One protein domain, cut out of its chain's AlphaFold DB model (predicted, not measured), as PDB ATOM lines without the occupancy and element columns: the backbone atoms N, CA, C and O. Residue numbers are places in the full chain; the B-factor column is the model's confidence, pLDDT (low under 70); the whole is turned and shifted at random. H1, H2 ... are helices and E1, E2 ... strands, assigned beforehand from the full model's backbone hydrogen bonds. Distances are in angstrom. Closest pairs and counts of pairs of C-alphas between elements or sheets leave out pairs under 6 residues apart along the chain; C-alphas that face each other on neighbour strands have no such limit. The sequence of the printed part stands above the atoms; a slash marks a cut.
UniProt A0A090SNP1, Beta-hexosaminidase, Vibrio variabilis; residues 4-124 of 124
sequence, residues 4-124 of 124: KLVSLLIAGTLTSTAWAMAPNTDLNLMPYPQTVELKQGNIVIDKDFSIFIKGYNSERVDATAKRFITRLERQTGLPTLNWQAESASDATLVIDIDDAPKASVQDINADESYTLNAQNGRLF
ATOM      1  N   LYS A   4     139.834 164.718  71.247       55.06
ATOM      2  CA  LYS A   4     140.997 163.913  71.661       55.06
ATOM      3  C   LYS A   4     141.307 164.003  73.165       55.06
ATOM      4  O   LYS A   4     141.773 163.026  73.731       55.06
ATOM      5  N   LEU A   5     140.997 165.129  73.819       51.47
ATOM      6  CA  LEU A   5     141.147 165.291  75.274       51.47
ATOM      7  C   LEU A   5     140.062 164.530  76.051       51.47
ATOM      8  O   LEU A   5     140.340 163.998  77.118       51.47
ATOM      9  N   VAL A   6     138.853 164.413  75.491       56.03
ATOM     10  CA  VAL A   6     137.756 163.640  76.104       56.03
ATOM     11  C   VAL A   6     138.027 162.132  76.021       56.03
ATOM     12  O   VAL A   6     137.780 161.412  76.982       56.03
ATOM     13  N   SER A   7     138.616 161.654  74.917       52.25
ATOM     14  CA  SER A   7     138.997 160.241  74.761       52.25
ATOM     15  C   SER A   7     140.108 159.797  75.719       52.25
ATOM     16  O   SER A   7     140.147 158.626  76.085       52.25
ATOM     17  N   LEU A   8     141.008 160.702  76.119       51.62
ATOM     18  CA  LEU A   8     142.109 160.375  77.027       51.62
ATOM     19  C   LEU A   8     141.638 160.237  78.484       51.62
ATOM     20  O   LEU A   8     142.230 159.480  79.245       51.62
ATOM     21  N   LEU A   9     140.542 160.908  78.860       50.88
ATOM     22  CA  LEU A   9     139.990 160.839  80.216       50.88
ATOM     23  C   LEU A   9     139.226 159.529  80.494       50.88
ATOM     24  O   LEU A   9     139.151 159.098  81.638       50.88
ATOM     25  N   ILE A  10     138.685 158.881  79.456       53.22
ATOM     26  CA  ILE A  10     137.908 157.631  79.574       53.22
ATOM     27  C   ILE A  10     138.827 156.395  79.616       53.22
ATOM     28  O   ILE A  10     138.462 155.365  80.173       53.22
ATOM     29  N   ALA A  11     140.050 156.495  79.086       52.28
ATOM     30  CA  ALA A  11     141.010 155.388  79.058       52.28
ATOM     31  C   ALA A  11     141.748 155.153  80.396       52.28
ATOM     32  O   ALA A  11     142.489 154.183  80.517       52.28
ATOM     33  N   GLY A  12     141.570 156.028  81.394       51.44
ATOM     34  CA  GLY A  12     142.335 156.000  82.646       51.44
ATOM     35  C   GLY A  12     141.734 155.186  83.800       51.44
ATOM     36  O   GLY A  12     142.391 155.052  84.825       51.44
ATOM     37  N   THR A  13     140.509 154.658  83.687       57.59
ATOM     38  CA  THR A  13     139.758 154.136  84.854       57.59
ATOM     39  C   THR A  13     139.604 152.612  84.919       57.59
ATOM     40  O   THR A  13     138.825 152.126  85.731       57.59
ATOM     41  N   LEU A  14     140.328 151.837  84.105       52.53
ATOM     42  CA  LEU A  14     140.225 150.364  84.086       52.53
ATOM     43  C   LEU A  14     141.491 149.644  84.572       52.53
ATOM     44  O   LEU A  14     141.776 148.527  84.153       52.53
ATOM     45  N   THR A  15     142.254 150.244  85.485       53.91
ATOM     46  CA  THR A  15     143.253 149.487  86.247       53.91
ATOM     47  C   THR A  15     142.593 148.931  87.503       53.91
ATOM     48  O   THR A  15     142.640 149.540  88.570       53.91
ATOM     49  N   SER A  16     141.955 147.767  87.383       51.97
ATOM     50  CA  SER A  16     141.629 146.922  88.530       51.97
ATOM     51  C   SER A  16     142.934 146.367  89.103       51.97
ATOM     52  O   SER A  16     143.342 145.246  88.804       51.97
ATOM     53  N   THR A  17     143.644 147.178  89.882       54.28
ATOM     54  CA  THR A  17     144.700 146.675  90.756       54.28
ATOM     55  C   THR A  17     144.024 145.744  91.753       54.28
ATOM     56  O   THR A  17     143.248 146.202  92.590       54.28
ATOM     57  N   ALA A  18     144.262 144.439  91.637       52.88
ATOM     58  CA  ALA A  18     143.928 143.491  92.686       52.88
ATOM     59  C   ALA A  18     144.777 143.858  93.909       52.88
ATOM     60  O   ALA A  18     145.942 143.479  94.014       52.88
ATOM     61  N   TRP A  19     144.227 144.693  94.790       53.44
ATOM     62  CA  TRP A  19     144.825 144.964  96.085       53.44
ATOM     63  C   TRP A  19     144.779 143.648  96.853       53.44
ATOM     64  O   TRP A  19     143.699 143.183  97.215       53.44
ATOM     65  N   ALA A  20     145.936 143.023  97.074       56.03
ATOM     66  CA  ALA A  20     146.042 142.018  98.117       56.03
ATOM     67  C   ALA A  20     145.669 142.729  99.424       56.03
ATOM     68  O   ALA A  20     146.414 143.593  99.892       56.03
ATOM     69  N   MET A  21     144.469 142.459  99.945       59.66
ATOM     70  CA  MET A  21     144.045 143.028 101.218       59.66
ATOM     71  C   MET A  21     145.031 142.564 102.285       59.66
ATOM     72  O   MET A  21     145.353 141.379 102.371       59.66
ATOM     73  N   ALA A  22     145.540 143.514 103.070       67.00
ATOM     74  CA  ALA A  22     146.326 143.176 104.242       67.00
ATOM     75  C   ALA A  22     145.486 142.257 105.151       67.00
ATOM     76  O   ALA A  22     144.274 142.482 105.256       67.00
ATOM     77  N   PRO A  23     146.099 141.245 105.793       78.12
ATOM     78  CA  PRO A  23     145.412 140.396 106.759       78.12
ATOM     79  C   PRO A  23     144.613 141.242 107.755       78.12
ATOM     80  O   PRO A  23     145.157 142.171 108.352       78.12
ATOM     81  N   ASN A  24     143.328 140.937 107.940       84.56
ATOM     82  CA  ASN A  24     142.493 141.607 108.942       84.56
ATOM     83  C   ASN A  24     142.580 140.929 110.322       84.56
ATOM     84  O   ASN A  24     141.858 141.307 111.242       84.56
ATOM     85  N   THR A  25     143.443 139.921 110.455       87.56
ATOM     86  CA  THR A  25     143.675 139.132 111.666       87.56
ATOM     87  C   THR A  25     145.160 138.798 111.806       87.56
ATOM     88  O   THR A  25     145.880 138.760 110.810       87.56
ATOM     89  N   ASP A  26     145.599 138.464 113.023       88.44
ATOM     90  CA  ASP A  26     146.976 138.019 113.312       88.44
ATOM     91  C   ASP A  26     147.240 136.547 112.916       88.44
ATOM     92  O   ASP A  26     148.196 135.917 113.374       88.44
ATOM     93  N   LEU A  27     146.374 135.949 112.088       91.31
ATOM     94  CA  LEU A  27     146.525 134.567 111.646       91.31
ATOM     95  C   LEU A  27     147.562 134.460 110.521       91.31
ATOM     96  O   LEU A  27     147.484 135.151 109.505       91.31
ATOM     97  N   ASN A  28     148.478 133.500 110.656       92.62
ATOM     98  CA  ASN A  28     149.506 133.193 109.656       92.62
ATOM     99  C   ASN A  28     148.936 132.358 108.491       92.62
ATOM    100  O   ASN A  28     149.305 131.195 108.313       92.62
ATOM    101  N   LEU A  29     148.002 132.927 107.724       91.50
ATOM    102  CA  LEU A  29     147.342 132.255 106.598       91.50
ATOM    103  C   LEU A  29     148.003 132.613 105.264       91.50
ATOM    104  O   LEU A  29     148.303 133.778 105.000       91.50
ATOM    105  N   MET A  30     148.191 131.610 104.402       92.31
ATOM    106  CA  MET A  30     148.720 131.799 103.051       92.31
ATOM    107  C   MET A  30     148.141 130.762 102.066       92.31
ATOM    108  O   MET A  30     148.260 129.565 102.336       92.31
ATOM    109  N   PRO A  31     147.585 131.190 100.912       90.81
ATOM    110  CA  PRO A  31     147.155 132.563 100.622       90.81
ATOM    111  C   PRO A  31     146.096 133.027 101.635       90.81
ATOM    112  O   PRO A  31     145.402 132.205 102.234       90.81
ATOM    113  N   TYR A  32     145.987 134.338 101.856       91.19
ATOM    114  CA  TYR A  32     144.960 134.854 102.759       91.19
ATOM    115  C   TYR A  32     143.567 134.626 102.139       91.19
ATOM    116  O   TYR A  32     143.392 134.946 100.958       91.19
ATOM    117  N   PRO A  33     142.592 134.054 102.871       92.25
ATOM    118  CA  PRO A  33     141.257 133.802 102.332       92.25
ATOM    119  C   PRO A  33     140.536 135.084 101.905       92.25
ATOM    120  O   PRO A  33     140.839 136.175 102.384       92.25
ATOM    121  N   GLN A  34     139.521 134.938 101.049       92.06
ATOM    122  CA  GLN A  34     138.682 136.059 100.600       92.06
ATOM    123  C   GLN A  34     137.969 136.769 101.759       92.06
ATOM    124  O   GLN A  34     137.719 137.970 101.704       92.06
ATOM    125  N   THR A  35     137.599 136.039 102.811       92.31
ATOM    126  CA  THR A  35     136.954 136.595 104.003       92.31
ATOM    127  C   THR A  35     137.390 135.800 105.224       92.31
ATOM    128  O   THR A  35     137.414 134.571 105.188       92.31
ATOM    129  N   VAL A  36     137.735 136.505 106.302       93.50
ATOM    130  CA  VAL A  36     138.110 135.910 107.587       93.50
ATOM    131  C   VAL A  36     137.435 136.693 108.707       93.50
ATOM    132  O   VAL A  36     137.596 137.909 108.808       93.50
ATOM    133  N   GLU A  37     136.710 135.989 109.572       93.56
ATOM    134  CA  GLU A  37     136.109 136.537 110.787       93.56
ATOM    135  C   GLU A  37     136.582 135.710 111.989       93.56
ATOM    136  O   GLU A  37     136.333 134.507 112.065       93.56
ATOM    137  N   LEU A  38     137.274 136.349 112.935       92.50
ATOM    138  CA  LEU A  38     137.653 135.710 114.193       92.50
ATOM    139  C   LEU A  38     136.525 135.850 115.213       92.50
ATOM    140  O   LEU A  38     136.163 136.956 115.609       92.50
ATOM    141  N   LYS A  39     136.013 134.709 115.673       90.88
ATOM    142  CA  LYS A  39     135.043 134.623 116.768       90.88
ATOM    143  C   LYS A  39     135.746 134.250 118.067       90.88
ATOM    144  O   LYS A  39     136.847 133.705 118.065       90.88
ATOM    145  N   GLN A  40     135.102 134.546 119.191       90.31
ATOM    146  CA  GLN A  40     135.623 134.163 120.497       90.31
ATOM    147  C   GLN A  40     135.405 132.669 120.760       90.31
ATOM    148  O   GLN A  40     134.351 132.118 120.445       90.31
ATOM    149  N   GLY A  41     136.388 132.040 121.396       90.50
ATOM    150  CA  GLY A  41     136.363 130.626 121.750       90.50
ATOM    151  C   GLY A  41     137.537 129.877 121.138       90.50
ATOM    152  O   GLY A  41     138.321 130.435 120.377       90.50
ATOM    153  N   ASN A  42     137.666 128.607 121.507       91.50
ATOM    154  CA  ASN A  42     138.688 127.709 120.987       91.50
ATOM    155  C   ASN A  42     138.074 126.323 120.794       91.50
ATOM    156  O   ASN A  42     137.111 125.964 121.475       91.50
ATOM    157  N   ILE A  43     138.659 125.543 119.891       92.88
ATOM    158  CA  ILE A  43     138.336 124.128 119.724       92.88
ATOM    159  C   ILE A  43     139.498 123.332 120.298       92.88
ATOM    160  O   ILE A  43     140.655 123.572 119.953       92.88
ATOM    161  N   VAL A  44     139.180 122.420 121.210       92.19
ATOM    162  CA  VAL A  44     140.172 121.530 121.804       92.19
ATOM    163  C   VAL A  44     140.476 120.429 120.798       92.19
ATOM    164  O   VAL A  44     139.566 119.790 120.279       92.19
ATOM    165  N   ILE A  45     141.760 120.232 120.520       92.12
ATOM    166  CA  ILE A  45     142.248 119.093 119.749       92.12
ATOM    167  C   ILE A  45     142.853 118.122 120.754       92.12
ATOM    168  O   ILE A  45     143.862 118.435 121.387       92.12
ATOM    169  N   ASP A  46     142.222 116.965 120.907       91.88
ATOM    170  CA  ASP A  46     142.680 115.885 121.771       91.88
ATOM    171  C   ASP A  46     142.710 114.544 121.009       91.88
ATOM    172  O   ASP A  46     142.570 114.490 119.786       91.88
ATOM    173  N   LYS A  47     142.938 113.449 121.737       90.69
ATOM    174  CA  LYS A  47     142.994 112.085 121.185       90.69
ATOM    175  C   LYS A  47     141.667 111.596 120.583       90.69
ATOM    176  O   LYS A  47     141.673 110.596 119.869       90.69
ATOM    177  N   ASP A  48     140.557 112.255 120.914       92.38
ATOM    178  CA  ASP A  48     139.205 111.907 120.478       92.38
ATOM    179  C   ASP A  48     138.793 112.724 119.236       92.38
ATOM    180  O   ASP A  48     137.669 112.596 118.744       92.38
ATOM    181  N   PHE A  49     139.718 113.522 118.681       94.38
ATOM    182  CA  PHE A  49     139.526 114.215 117.414       94.38
ATOM    183  C   PHE A  49     139.189 113.223 116.295       94.38
ATOM    184  O   PHE A  49     139.953 112.303 115.990       94.38
ATOM    185  N   SER A  50     138.058 113.459 115.638       95.69
ATOM    186  CA  SER A  50     137.553 112.601 114.572       95.69
ATOM    187  C   SER A  50     136.945 113.403 113.423       95.69
ATOM    188  O   SER A  50     136.509 114.550 113.580       95.69
ATOM    189  N   ILE A  51     136.946 112.785 112.244       96.50
ATOM    190  CA  ILE A  51     136.480 113.349 110.983       96.50
ATOM    191  C   ILE A  51     135.318 112.516 110.455       96.50
ATOM    192  O   ILE A  51     135.387 111.286 110.434       96.50
ATOM    193  N   PHE A  52     134.291 113.190 109.950       96.94
ATOM    194  CA  PHE A  52     133.231 112.585 109.152       96.94
ATOM    195  C   PHE A  52     133.180 113.243 107.774       96.94
ATOM    196  O   PHE A  52     133.135 114.468 107.677       96.94
ATOM    197  N   ILE A  53     133.181 112.438 106.713       96.75
ATOM    198  CA  ILE A  53     133.026 112.919 105.335       96.75
ATOM    199  C   ILE A  53     131.560 112.737 104.946       96.75
ATOM    200  O   ILE A  53     131.037 111.623 104.980       96.75
ATOM    201  N   LYS A  54     130.902 113.836 104.587       95.88
ATOM    202  CA  LYS A  54     129.498 113.891 104.183       95.88
ATOM    203  C   LYS A  54     129.400 114.261 102.701       95.88
ATOM    204  O   LYS A  54     130.224 115.007 102.186       95.88
ATOM    205  N   GLY A  55     128.387 113.724 102.023       95.06
ATOM    206  CA  GLY A  55     128.155 113.991 100.606       95.06
ATOM    207  C   GLY A  55     129.034 113.119  99.712       95.06
ATOM    208  O   GLY A  55     129.090 111.898  99.889       95.06
ATOM    209  N   TYR A  56     129.685 113.726  98.723       93.94
ATOM    210  CA  TYR A  56     130.545 113.009  97.790       93.94
ATOM    211  C   TYR A  56     131.802 112.463  98.481       93.94
ATOM    212  O   TYR A  56     132.527 113.189  99.156       93.94
ATOM    213  N   ASN A  57     132.115 111.186  98.243       91.56
ATOM    214  CA  ASN A  57     133.365 110.579  98.689       91.56
ATOM    215  C   ASN A  57     134.101 109.894  97.527       91.56
ATOM    216  O   ASN A  57     133.499 109.403  96.573       91.56
ATOM    217  N   SER A  58     135.429 109.868  97.608       92.44
ATOM    218  CA  SER A  58     136.316 109.178  96.674       92.44
ATOM    219  C   SER A  58     137.612 108.782  97.374       92.44
ATOM    220  O   SER A  58     137.996 109.390  98.372       92.44
ATOM    221  N   GLU A  59     138.364 107.850  96.786       93.56
ATOM    222  CA  GLU A  59     139.674 107.437  97.316       93.56
ATOM    223  C   GLU A  59     140.624 108.629  97.538       93.56
ATOM    224  O   GLU A  59     141.394 108.662  98.499       93.56
ATOM    225  N   ARG A  60     140.532 109.662  96.687       91.50
ATOM    226  CA  ARG A  60     141.314 110.898  96.827       91.50
ATOM    227  C   ARG A  60     140.951 111.672  98.097       91.50
ATOM    228  O   ARG A  60     141.848 112.202  98.755       91.50
ATOM    229  N   VAL A  61     139.664 111.758  98.425       93.88
ATOM    230  CA  VAL A  61     139.170 112.442  99.632       93.88
ATOM    231  C   VAL A  61     139.621 111.672 100.870       93.88
ATOM    232  O   VAL A  61     140.279 112.252 101.734       93.88
ATOM    233  N   ASP A  62     139.409 110.356 100.894       94.19
ATOM    234  CA  ASP A  62     139.852 109.493 101.995       94.19
ATOM    235  C   ASP A  62     141.372 109.566 102.215       94.19
ATOM    236  O   ASP A  62     141.850 109.692 103.346       94.19
ATOM    237  N   ALA A  63     142.165 109.531 101.138       95.50
ATOM    238  CA  ALA A  63     143.617 109.671 101.217       95.50
ATOM    239  C   ALA A  63     144.040 111.047 101.757       95.50
ATOM    240  O   ALA A  63     145.031 111.151 102.484       95.50
ATOM    241  N   THR A  64     143.297 112.103 101.425       95.31
ATOM    242  CA  THR A  64     143.559 113.466 101.906       95.31
ATOM    243  C   THR A  64     143.231 113.598 103.390       95.31
ATOM    244  O   THR A  64     144.050 114.134 104.138       95.31
ATOM    245  N   ALA A  65     142.107 113.035 103.838       95.44
ATOM    246  CA  ALA A  65     141.735 112.994 105.250       95.44
ATOM    247  C   ALA A  65     142.780 112.233 106.086       95.44
ATOM    248  O   ALA A  65     143.255 112.744 107.099       95.44
ATOM    249  N   LYS A  66     143.256 111.077 105.598       95.31
ATOM    250  CA  LYS A  66     144.361 110.330 106.231       95.31
ATOM    251  C   LYS A  66     145.633 111.170 106.356       95.31
ATOM    252  O   LYS A  66     146.228 111.228 107.427       95.31
ATOM    253  N   ARG A  67     146.044 111.864 105.285       96.56
ATOM    254  CA  ARG A  67     147.225 112.753 105.314       96.56
ATOM    255  C   ARG A  67     147.059 113.901 106.305       96.56
ATOM    256  O   ARG A  67     148.033 114.280 106.955       96.56
ATOM    257  N   PHE A  68     145.855 114.460 106.405       96.12
ATOM    258  CA  PHE A  68     145.543 115.496 107.381       96.12
ATOM    259  C   PHE A  68     145.723 114.971 108.808       96.12
ATOM    260  O   PHE A  68     146.456 115.594 109.573       96.12
ATOM    261  N   ILE A  69     145.162 113.800 109.123       95.75
ATOM    262  CA  ILE A  69     145.318 113.157 110.433       95.75
ATOM    263  C   ILE A  69     146.789 112.896 110.748       95.75
ATOM    264  O   ILE A  69     147.283 113.371 111.762       95.75
ATOM    265  N   THR A  70     147.545 112.273 109.840       95.56
ATOM    266  CA  THR A  70     148.982 112.033 110.060       95.56
ATOM    267  C   THR A  70     149.753 113.329 110.335       95.56
ATOM    268  O   THR A  70     150.687 113.359 111.139       95.56
ATOM    269  N   ARG A  71     149.388 114.436 109.672       96.44
ATOM    270  CA  ARG A  71     150.001 115.743 109.935       96.44
ATOM    271  C   ARG A  71     149.605 116.285 111.307       96.44
ATOM    272  O   ARG A  71     150.480 116.824 111.983       96.44
ATOM    273  N   LEU A  72     148.343 116.133 111.697       95.44
ATOM    274  CA  LEU A  72     147.826 116.550 112.996       95.44
ATOM    275  C   LEU A  72     148.538 115.811 114.136       95.44
ATOM    276  O   LEU A  72     149.072 116.452 115.041       95.44
ATOM    277  N   GLU A  73     148.637 114.486 114.045       95.38
ATOM    278  CA  GLU A  73     149.338 113.645 115.022       95.38
ATOM    279  C   GLU A  73     150.813 114.046 115.133       95.38
ATOM    280  O   GLU A  73     151.343 114.214 116.230       95.38
ATOM    281  N   ARG A  74     151.481 114.294 113.998       95.94
ATOM    282  CA  ARG A  74     152.888 114.724 113.980       95.94
ATOM    283  C   ARG A  74     153.105 116.102 114.611       95.94
ATOM    284  O   ARG A  74     154.175 116.347 115.159       95.94
ATOM    285  N   GLN A  75     152.144 117.015 114.485       95.56
ATOM    286  CA  GLN A  75     152.248 118.371 115.033       95.56
ATOM    287  C   GLN A  75     151.887 118.440 116.520       95.56
ATOM    288  O   GLN A  75     152.429 119.282 117.229       95.56
ATOM    289  N   THR A  76     150.987 117.572 116.984       94.50
ATOM    290  CA  THR A  76     150.460 117.594 118.359       94.50
ATOM    291  C   THR A  76     151.092 116.542 119.271       94.50
ATOM    292  O   THR A  76     151.081 116.707 120.487       94.50
ATOM    293  N   GLY A  77     151.644 115.462 118.710       94.50
ATOM    294  CA  GLY A  77     152.104 114.295 119.465       94.50
ATOM    295  C   GLY A  77     150.967 113.424 120.014       94.50
ATOM    296  O   GLY A  77     151.228 112.543 120.830       94.50
ATOM    297  N   LEU A  78     149.721 113.664 119.594       91.69
ATOM    298  CA  LEU A  78     148.538 112.939 120.052       91.69
ATOM    299  C   LEU A  78     148.130 111.898 119.002       91.69
ATOM    300  O   LEU A  78     147.765 112.297 117.899       91.69
ATOM    301  N   PRO A  79     148.183 110.588 119.302       89.25
ATOM    302  CA  PRO A  79     147.709 109.568 118.375       89.25
ATOM    303  C   PRO A  79     146.174 109.514 118.360       89.25
ATOM    304  O   PRO A  79     145.540 109.403 119.412       89.25
ATOM    305  N   THR A  80     145.585 109.526 117.166       87.56
ATOM    306  CA  THR A  80     144.139 109.383 116.939       87.56
ATOM    307  C   THR A  80     143.816 107.952 116.511       87.56
ATOM    308  O   THR A  80     143.929 107.583 115.345       87.56
ATOM    309  N   LEU A  81     143.419 107.114 117.475       79.56
ATOM    310  CA  LEU A  81     143.141 105.687 117.236       79.56
ATOM    311  C   LEU A  81     141.941 105.470 116.301       79.56
ATOM    312  O   LEU A  81     142.000 104.620 115.417       79.56
ATOM    313  N   ASN A  82     140.881 106.262 116.480       87.75
ATOM    314  CA  ASN A  82     139.637 106.190 115.712       87.75
ATOM    315  C   ASN A  82     139.348 107.550 115.070       87.75
ATOM    316  O   ASN A  82     138.484 108.298 115.513       87.75
ATOM    317  N   TRP A  83     140.118 107.891 114.039       92.31
ATOM    318  CA  TRP A  83     140.010 109.199 113.389       92.31
ATOM    319  C   TRP A  83     138.789 109.334 112.463       92.31
ATOM    320  O   TRP A  83     138.434 110.455 112.115       92.31
ATOM    321  N   GLN A  84     138.149 108.233 112.050       94.38
ATOM    322  CA  GLN A  84     136.884 108.255 111.301       94.38
ATOM    323  C   GLN A  84     135.707 108.101 112.263       94.38
ATOM    324  O   GLN A  84     135.600 107.085 112.947       94.38
ATOM    325  N   ALA A  85     134.827 109.098 112.295       94.50
ATOM    326  CA  ALA A  85     133.574 109.028 113.039       94.50
ATOM    327  C   ALA A  85     132.507 108.248 112.254       94.50
ATOM    328  O   ALA A  85     132.503 108.245 111.023       94.50
ATOM    329  N   GLU A  86     131.567 107.623 112.965       93.50
ATOM    330  CA  GLU A  86     130.453 106.879 112.356       93.50
ATOM    331  C   GLU A  86     129.328 107.799 111.865       93.50
ATOM    332  O   GLU A  86     128.603 107.464 110.925       93.50
ATOM    333  N   SER A  87     129.182 108.968 112.488       94.94
ATOM    334  CA  SER A  87     128.150 109.940 112.158       94.94
ATOM    335  C   SER A  87     128.682 111.369 112.217       94.94
ATOM    336  O   SER A  87     129.659 111.671 112.904       94.94
ATOM    337  N   ALA A  88     127.998 112.280 111.523       94.00
ATOM    338  CA  ALA A  88     128.354 113.692 111.553       94.00
ATOM    339  C   ALA A  88     128.270 114.276 112.970       94.00
ATOM    340  O   ALA A  88     129.088 115.124 113.308       94.00
ATOM    341  N   SER A  89     127.301 113.856 113.795       92.62
ATOM    342  CA  SER A  89     127.118 114.382 115.157       92.62
ATOM    343  C   SER A  89     128.251 114.018 116.108       92.62
ATOM    344  O   SER A  89     128.522 114.796 117.019       92.62
ATOM    345  N   ASP A  90     128.915 112.891 115.869       92.06
ATOM    346  CA  ASP A  90     130.001 112.401 116.722       92.06
ATOM    347  C   ASP A  90     131.363 112.978 116.310       92.06
ATOM    348  O   ASP A  90     132.331 112.897 117.063       92.06
ATOM    349  N   ALA A  91     131.440 113.581 115.121       95.00
ATOM    350  CA  ALA A  91     132.672 114.119 114.571       95.00
ATOM    351  C   ALA A  91     133.007 115.516 115.099       95.00
ATOM    352  O   ALA A  91     132.158 116.420 115.156       95.00
ATOM    353  N   THR A  92     134.297 115.724 115.371       95.69
ATOM    354  CA  THR A  92     134.859 117.052 115.636       95.69
ATOM    355  C   THR A  92     134.937 117.876 114.355       95.69
ATOM    356  O   THR A  92     134.610 119.060 114.380       95.69
ATOM    357  N   LEU A  93     135.340 117.260 113.239       96.88
ATOM    358  CA  LEU A  93     135.396 117.881 111.916       96.88
ATOM    359  C   LEU A  93     134.447 117.170 110.951       96.88
ATOM    360  O   LEU A  93     134.590 115.977 110.689       96.88
ATOM    361  N   VAL A  94     133.513 117.915 110.374       97.44
ATOM    362  CA  VAL A  94     132.679 117.443 109.271       97.44
ATOM    363  C   VAL A  94     133.214 118.043 107.977       97.44
ATOM    364  O   VAL A  94     133.343 119.254 107.863       97.44
ATOM    365  N   ILE A  95     133.539 117.194 107.007       97.00
ATOM    366  CA  ILE A  95     133.907 117.611 105.654       97.00
ATOM    367  C   ILE A  95     132.691 117.341 104.775       97.00
ATOM    368  O   ILE A  95     132.446 116.189 104.421       97.00
ATOM    369  N   ASP A  96     131.912 118.379 104.475       96.69
ATOM    370  CA  ASP A  96     130.754 118.283 103.580       96.69
ATOM    371  C   ASP A  96     131.183 118.612 102.146       96.69
ATOM    372  O   ASP A  96     131.739 119.682 101.890       96.69
ATOM    373  N   ILE A  97     130.989 117.669 101.226       96.12
ATOM    374  CA  ILE A  97     131.341 117.824  99.813       96.12
ATOM    375  C   ILE A  97     130.061 117.702  98.998       96.12
ATOM    376  O   ILE A  97     129.545 116.599  98.800       96.12
ATOM    377  N   ASP A  98     129.577 118.841  98.510       93.50
ATOM    378  CA  ASP A  98     128.302 118.922  97.797       93.50
ATOM    379  C   ASP A  98     128.358 118.223  96.432       93.50
ATOM    380  O   ASP A  98     127.492 117.408  96.111       93.50
ATOM    381  N   ASP A  99     129.409 118.495  95.652       91.00
ATOM    382  CA  ASP A  99     129.502 118.068  94.260       91.00
ATOM    383  C   ASP A  99     130.709 117.167  93.979       91.00
ATOM    384  O   ASP A  99     131.841 117.385  94.422       91.00
ATOM    385  N   ALA A 100     130.465 116.152  93.151       89.25
ATOM    386  CA  ALA A 100     131.518 115.353  92.544       89.25
ATOM    387  C   ALA A 100     132.321 116.192  91.529       89.25
ATOM    388  O   ALA A 100     131.774 117.098  90.890       89.25
ATOM    389  N   PRO A 101     133.605 115.869  91.290       87.81
ATOM    390  CA  PRO A 101     134.365 116.521  90.234       87.81
ATOM    391  C   PRO A 101     133.708 116.273  88.867       87.81
ATOM    392  O   PRO A 101     133.294 115.157  88.550       87.81
ATOM    393  N   LYS A 102     133.657 117.314  88.029       87.19
ATOM    394  CA  LYS A 102     133.044 117.256  86.688       87.19
ATOM    395  C   LYS A 102     133.833 116.392  85.698       87.19
ATOM    396  O   LYS A 102     133.277 115.933  84.702       87.19
ATOM    397  N   ALA A 103     135.116 116.169  85.967       85.56
ATOM    398  CA  ALA A 103     136.011 115.349  85.166       85.56
ATOM    399  C   ALA A 103     136.963 114.541  86.062       85.56
ATOM    400  O   ALA A 103     137.200 114.880  87.220       85.56
ATOM    401  N   SER A 104     137.528 113.461  85.514       82.69
ATOM    402  CA  SER A 104     138.499 112.616  86.224       82.69
ATOM    403  C   SER A 104     139.827 113.328  86.500       82.69
ATOM    404  O   SER A 104     140.511 113.014  87.473       82.69
ATOM    405  N   VAL A 105     140.184 114.293  85.651       85.25
ATOM    406  CA  VAL A 105     141.334 115.184  85.813       85.25
ATOM    407  C   VAL A 105     140.809 116.566  86.180       85.25
ATOM    408  O   VAL A 105     139.802 116.997  85.624       85.25
ATOM    409  N   GLN A 106     141.480 117.253  87.108       83.12
ATOM    410  CA  GLN A 106     141.122 118.626  87.461       83.12
ATOM    411  C   GLN A 106     141.205 119.536  86.239       83.12
ATOM    412  O   GLN A 106     142.202 119.537  85.514       83.12
ATOM    413  N   ASP A 107     140.150 120.313  86.045       89.00
ATOM    414  CA  ASP A 107     140.054 121.310  84.995       89.00
ATOM    415  C   ASP A 107     140.044 122.725  85.590       89.00
ATOM    416  O   ASP A 107     139.796 122.919  86.777       89.00
ATOM    417  N   ILE A 108     140.328 123.725  84.757       90.88
ATOM    418  CA  ILE A 108     140.420 125.134  85.178       90.88
ATOM    419  C   ILE A 108     139.080 125.731  85.642       90.88
ATOM    420  O   ILE A 108     139.060 126.779  86.277       90.88
ATOM    421  N   ASN A 109     137.963 125.085  85.317       90.25
ATOM    422  CA  ASN A 109     136.619 125.493  85.718       90.25
ATOM    423  C   ASN A 109     136.121 124.689  86.930       90.25
ATOM    424  O   ASN A 109     134.919 124.719  87.225       90.25
ATOM    425  N   ALA A 110     137.009 123.945  87.600       88.81
ATOM    426  CA  ALA A 110     136.700 123.302  88.864       88.81
ATOM    427  C   ALA A 110     136.350 124.362  89.914       88.81
ATOM    428  O   ALA A 110     137.009 125.397  90.023       88.81
ATOM    429  N   ASP A 111     135.300 124.090  90.680       91.12
ATOM    430  CA  ASP A 111     134.964 124.902  91.839       91.12
ATOM    431  C   ASP A 111     135.848 124.467  93.012       91.12
ATOM    432  O   ASP A 111     135.779 123.324  93.465       91.12
ATOM    433  N   GLU A 112     136.727 125.367  93.449       91.38
ATOM    434  CA  GLU A 112     137.632 125.168  94.588       91.38
ATOM    435  C   GLU A 112     137.229 126.033  95.795       91.38
ATOM    436  O   GLU A 112     138.023 126.242  96.719       91.38
ATOM    437  N   SER A 113     136.008 126.578  95.787       94.06
ATOM    438  CA  SER A 113     135.487 127.344  96.913       94.06
ATOM    439  C   SER A 113     135.247 126.451  98.132       94.06
ATOM    440  O   SER A 113     134.926 125.268  98.033       94.06
ATOM    441  N   TYR A 114     135.447 127.023  99.316       95.12
ATOM    442  CA  TYR A 114     135.168 126.360 100.582       95.12
ATOM    443  C   TYR A 114     134.756 127.390 101.626       95.12
ATOM    444  O   TYR A 114     135.093 128.574 101.536       95.12
ATOM    445  N   THR A 115     134.065 126.910 102.652       96.50
ATOM    446  CA  THR A 115     133.863 127.637 103.902       96.50
ATOM    447  C   THR A 115     134.466 126.805 105.025       96.50
ATOM    448  O   THR A 115     134.431 125.582 104.969       96.50
ATOM    449  N   LEU A 116     135.056 127.465 106.020       96.44
ATOM    450  CA  LEU A 116     135.523 126.816 107.241       96.44
ATOM    451  C   LEU A 116     134.943 127.564 108.436       96.44
ATOM    452  O   LEU A 116     135.292 128.720 108.680       96.44
ATOM    453  N   ASN A 117     134.084 126.892 109.191       96.38
ATOM    454  CA  ASN A 117     133.504 127.400 110.419       96.38
ATOM    455  C   ASN A 117     134.051 126.637 111.620       96.38
ATOM    456  O   ASN A 117     134.137 125.414 111.629       96.38
ATOM    457  N   ALA A 118     134.375 127.387 112.668       94.94
ATOM    458  CA  ALA A 118     134.760 126.858 113.965       94.94
ATOM    459  C   ALA A 118     133.770 127.377 115.008       94.94
ATOM    460  O   ALA A 118     133.762 128.567 115.329       94.94
ATOM    461  N   GLN A 119     132.904 126.502 115.520       93.88
ATOM    462  CA  GLN A 119     131.885 126.886 116.493       93.88
ATOM    463  C   GLN A 119     131.506 125.709 117.398       93.88
ATOM    464  O   GLN A 119     131.394 124.576 116.945       93.88
ATOM    465  N   ASN A 120     131.259 125.985 118.684       90.56
ATOM    466  CA  ASN A 120     130.741 125.011 119.657       90.56
ATOM    467  C   ASN A 120     131.566 123.708 119.735       90.56
ATOM    468  O   ASN A 120     131.002 122.622 119.831       90.56
ATOM    469  N   GLY A 121     132.897 123.811 119.661       90.94
ATOM    470  CA  GLY A 121     133.787 122.644 119.705       90.94
ATOM    471  C   GLY A 121     133.823 121.817 118.415       90.94
ATOM    472  O   GLY A 121     134.393 120.732 118.421       90.94
ATOM    473  N   ARG A 122     133.221 122.303 117.323       94.00
ATOM    474  CA  ARG A 122     133.124 121.591 116.046       94.00
ATOM    475  C   ARG A 122     133.612 122.444 114.881       94.00
ATOM    476  O   ARG A 122     133.522 123.675 114.908       94.00
ATOM    477  N   LEU A 123     134.121 121.753 113.870       96.25
ATOM    478  CA  LEU A 123     134.589 122.281 112.599       96.25
ATOM    479  C   LEU A 123     133.686 121.752 111.480       96.25
ATOM    480  O   LEU A 123     133.374 120.559 111.471       96.25
ATOM    481  N   PHE A 124     133.267 122.619 110.563       94.25
ATOM    482  CA  PHE A 124     132.442 122.260 109.406       94.25
ATOM    483  C   PHE A 124     132.539 123.298 108.289       94.25
ATOM    484  O   PHE A 124     132.976 124.442 108.572       94.25
TER     485      PHE A 124
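AT A GLANCE: This is residues 4 to 124 of the 124 residues of the protein "Beta-hexosaminidase" of Vibrio variabilis (UniProt A0A090SNP1). In this model of little regular structure, two parallel strands, E1 and E2, have helix H2 over one face and long loops around; a free tail, residues 4 to 19 with H1, sticks out and makes the length. The 121 printed residues run H1, E1, H2, E2, a mixed class with 35 in named elements. The whole is only just extended, close to loose: radius of gyration of the C-alphas 20.6 A, spans 74 by 39 by 25 A.

HOW THE PARTS SIT: Look first at E1, residues 51 to 55, and E2, residues 93 to 97, parallel neighbours at 20 degrees; N 52 and O 93, 2.9 A apart, are within hydrogen-bond range. With H2, residues 59 to 76, between them in the chain they form a strand-helix-strand unit with a left-handed crossover. The closest C-alphas of E1 and H2, Ile 51 and Ala 65, are 7.8 A apart. H1, residues 4 to 10, is apart from H2 and E2. In H2 every O i to N i+4 pair is within hydrogen-bond range; in H1, 1 of 3, and 1 of 4 O i to N i+3 pairs.

IN THESE COORDINATES: Find C-alpha 4 at (140.997, 163.913, 71.661), where H1 begins. H2 runs 25.7 A, E1 13.3 A, and E2 12.8 A to C-alpha 97 at (131.341, 117.824, 99.813).

THE WHOLE: The printed part has no cut. The links H1 to E1 and H2 to E2 are long. Residues 4 to 22 have pLDDT under 70.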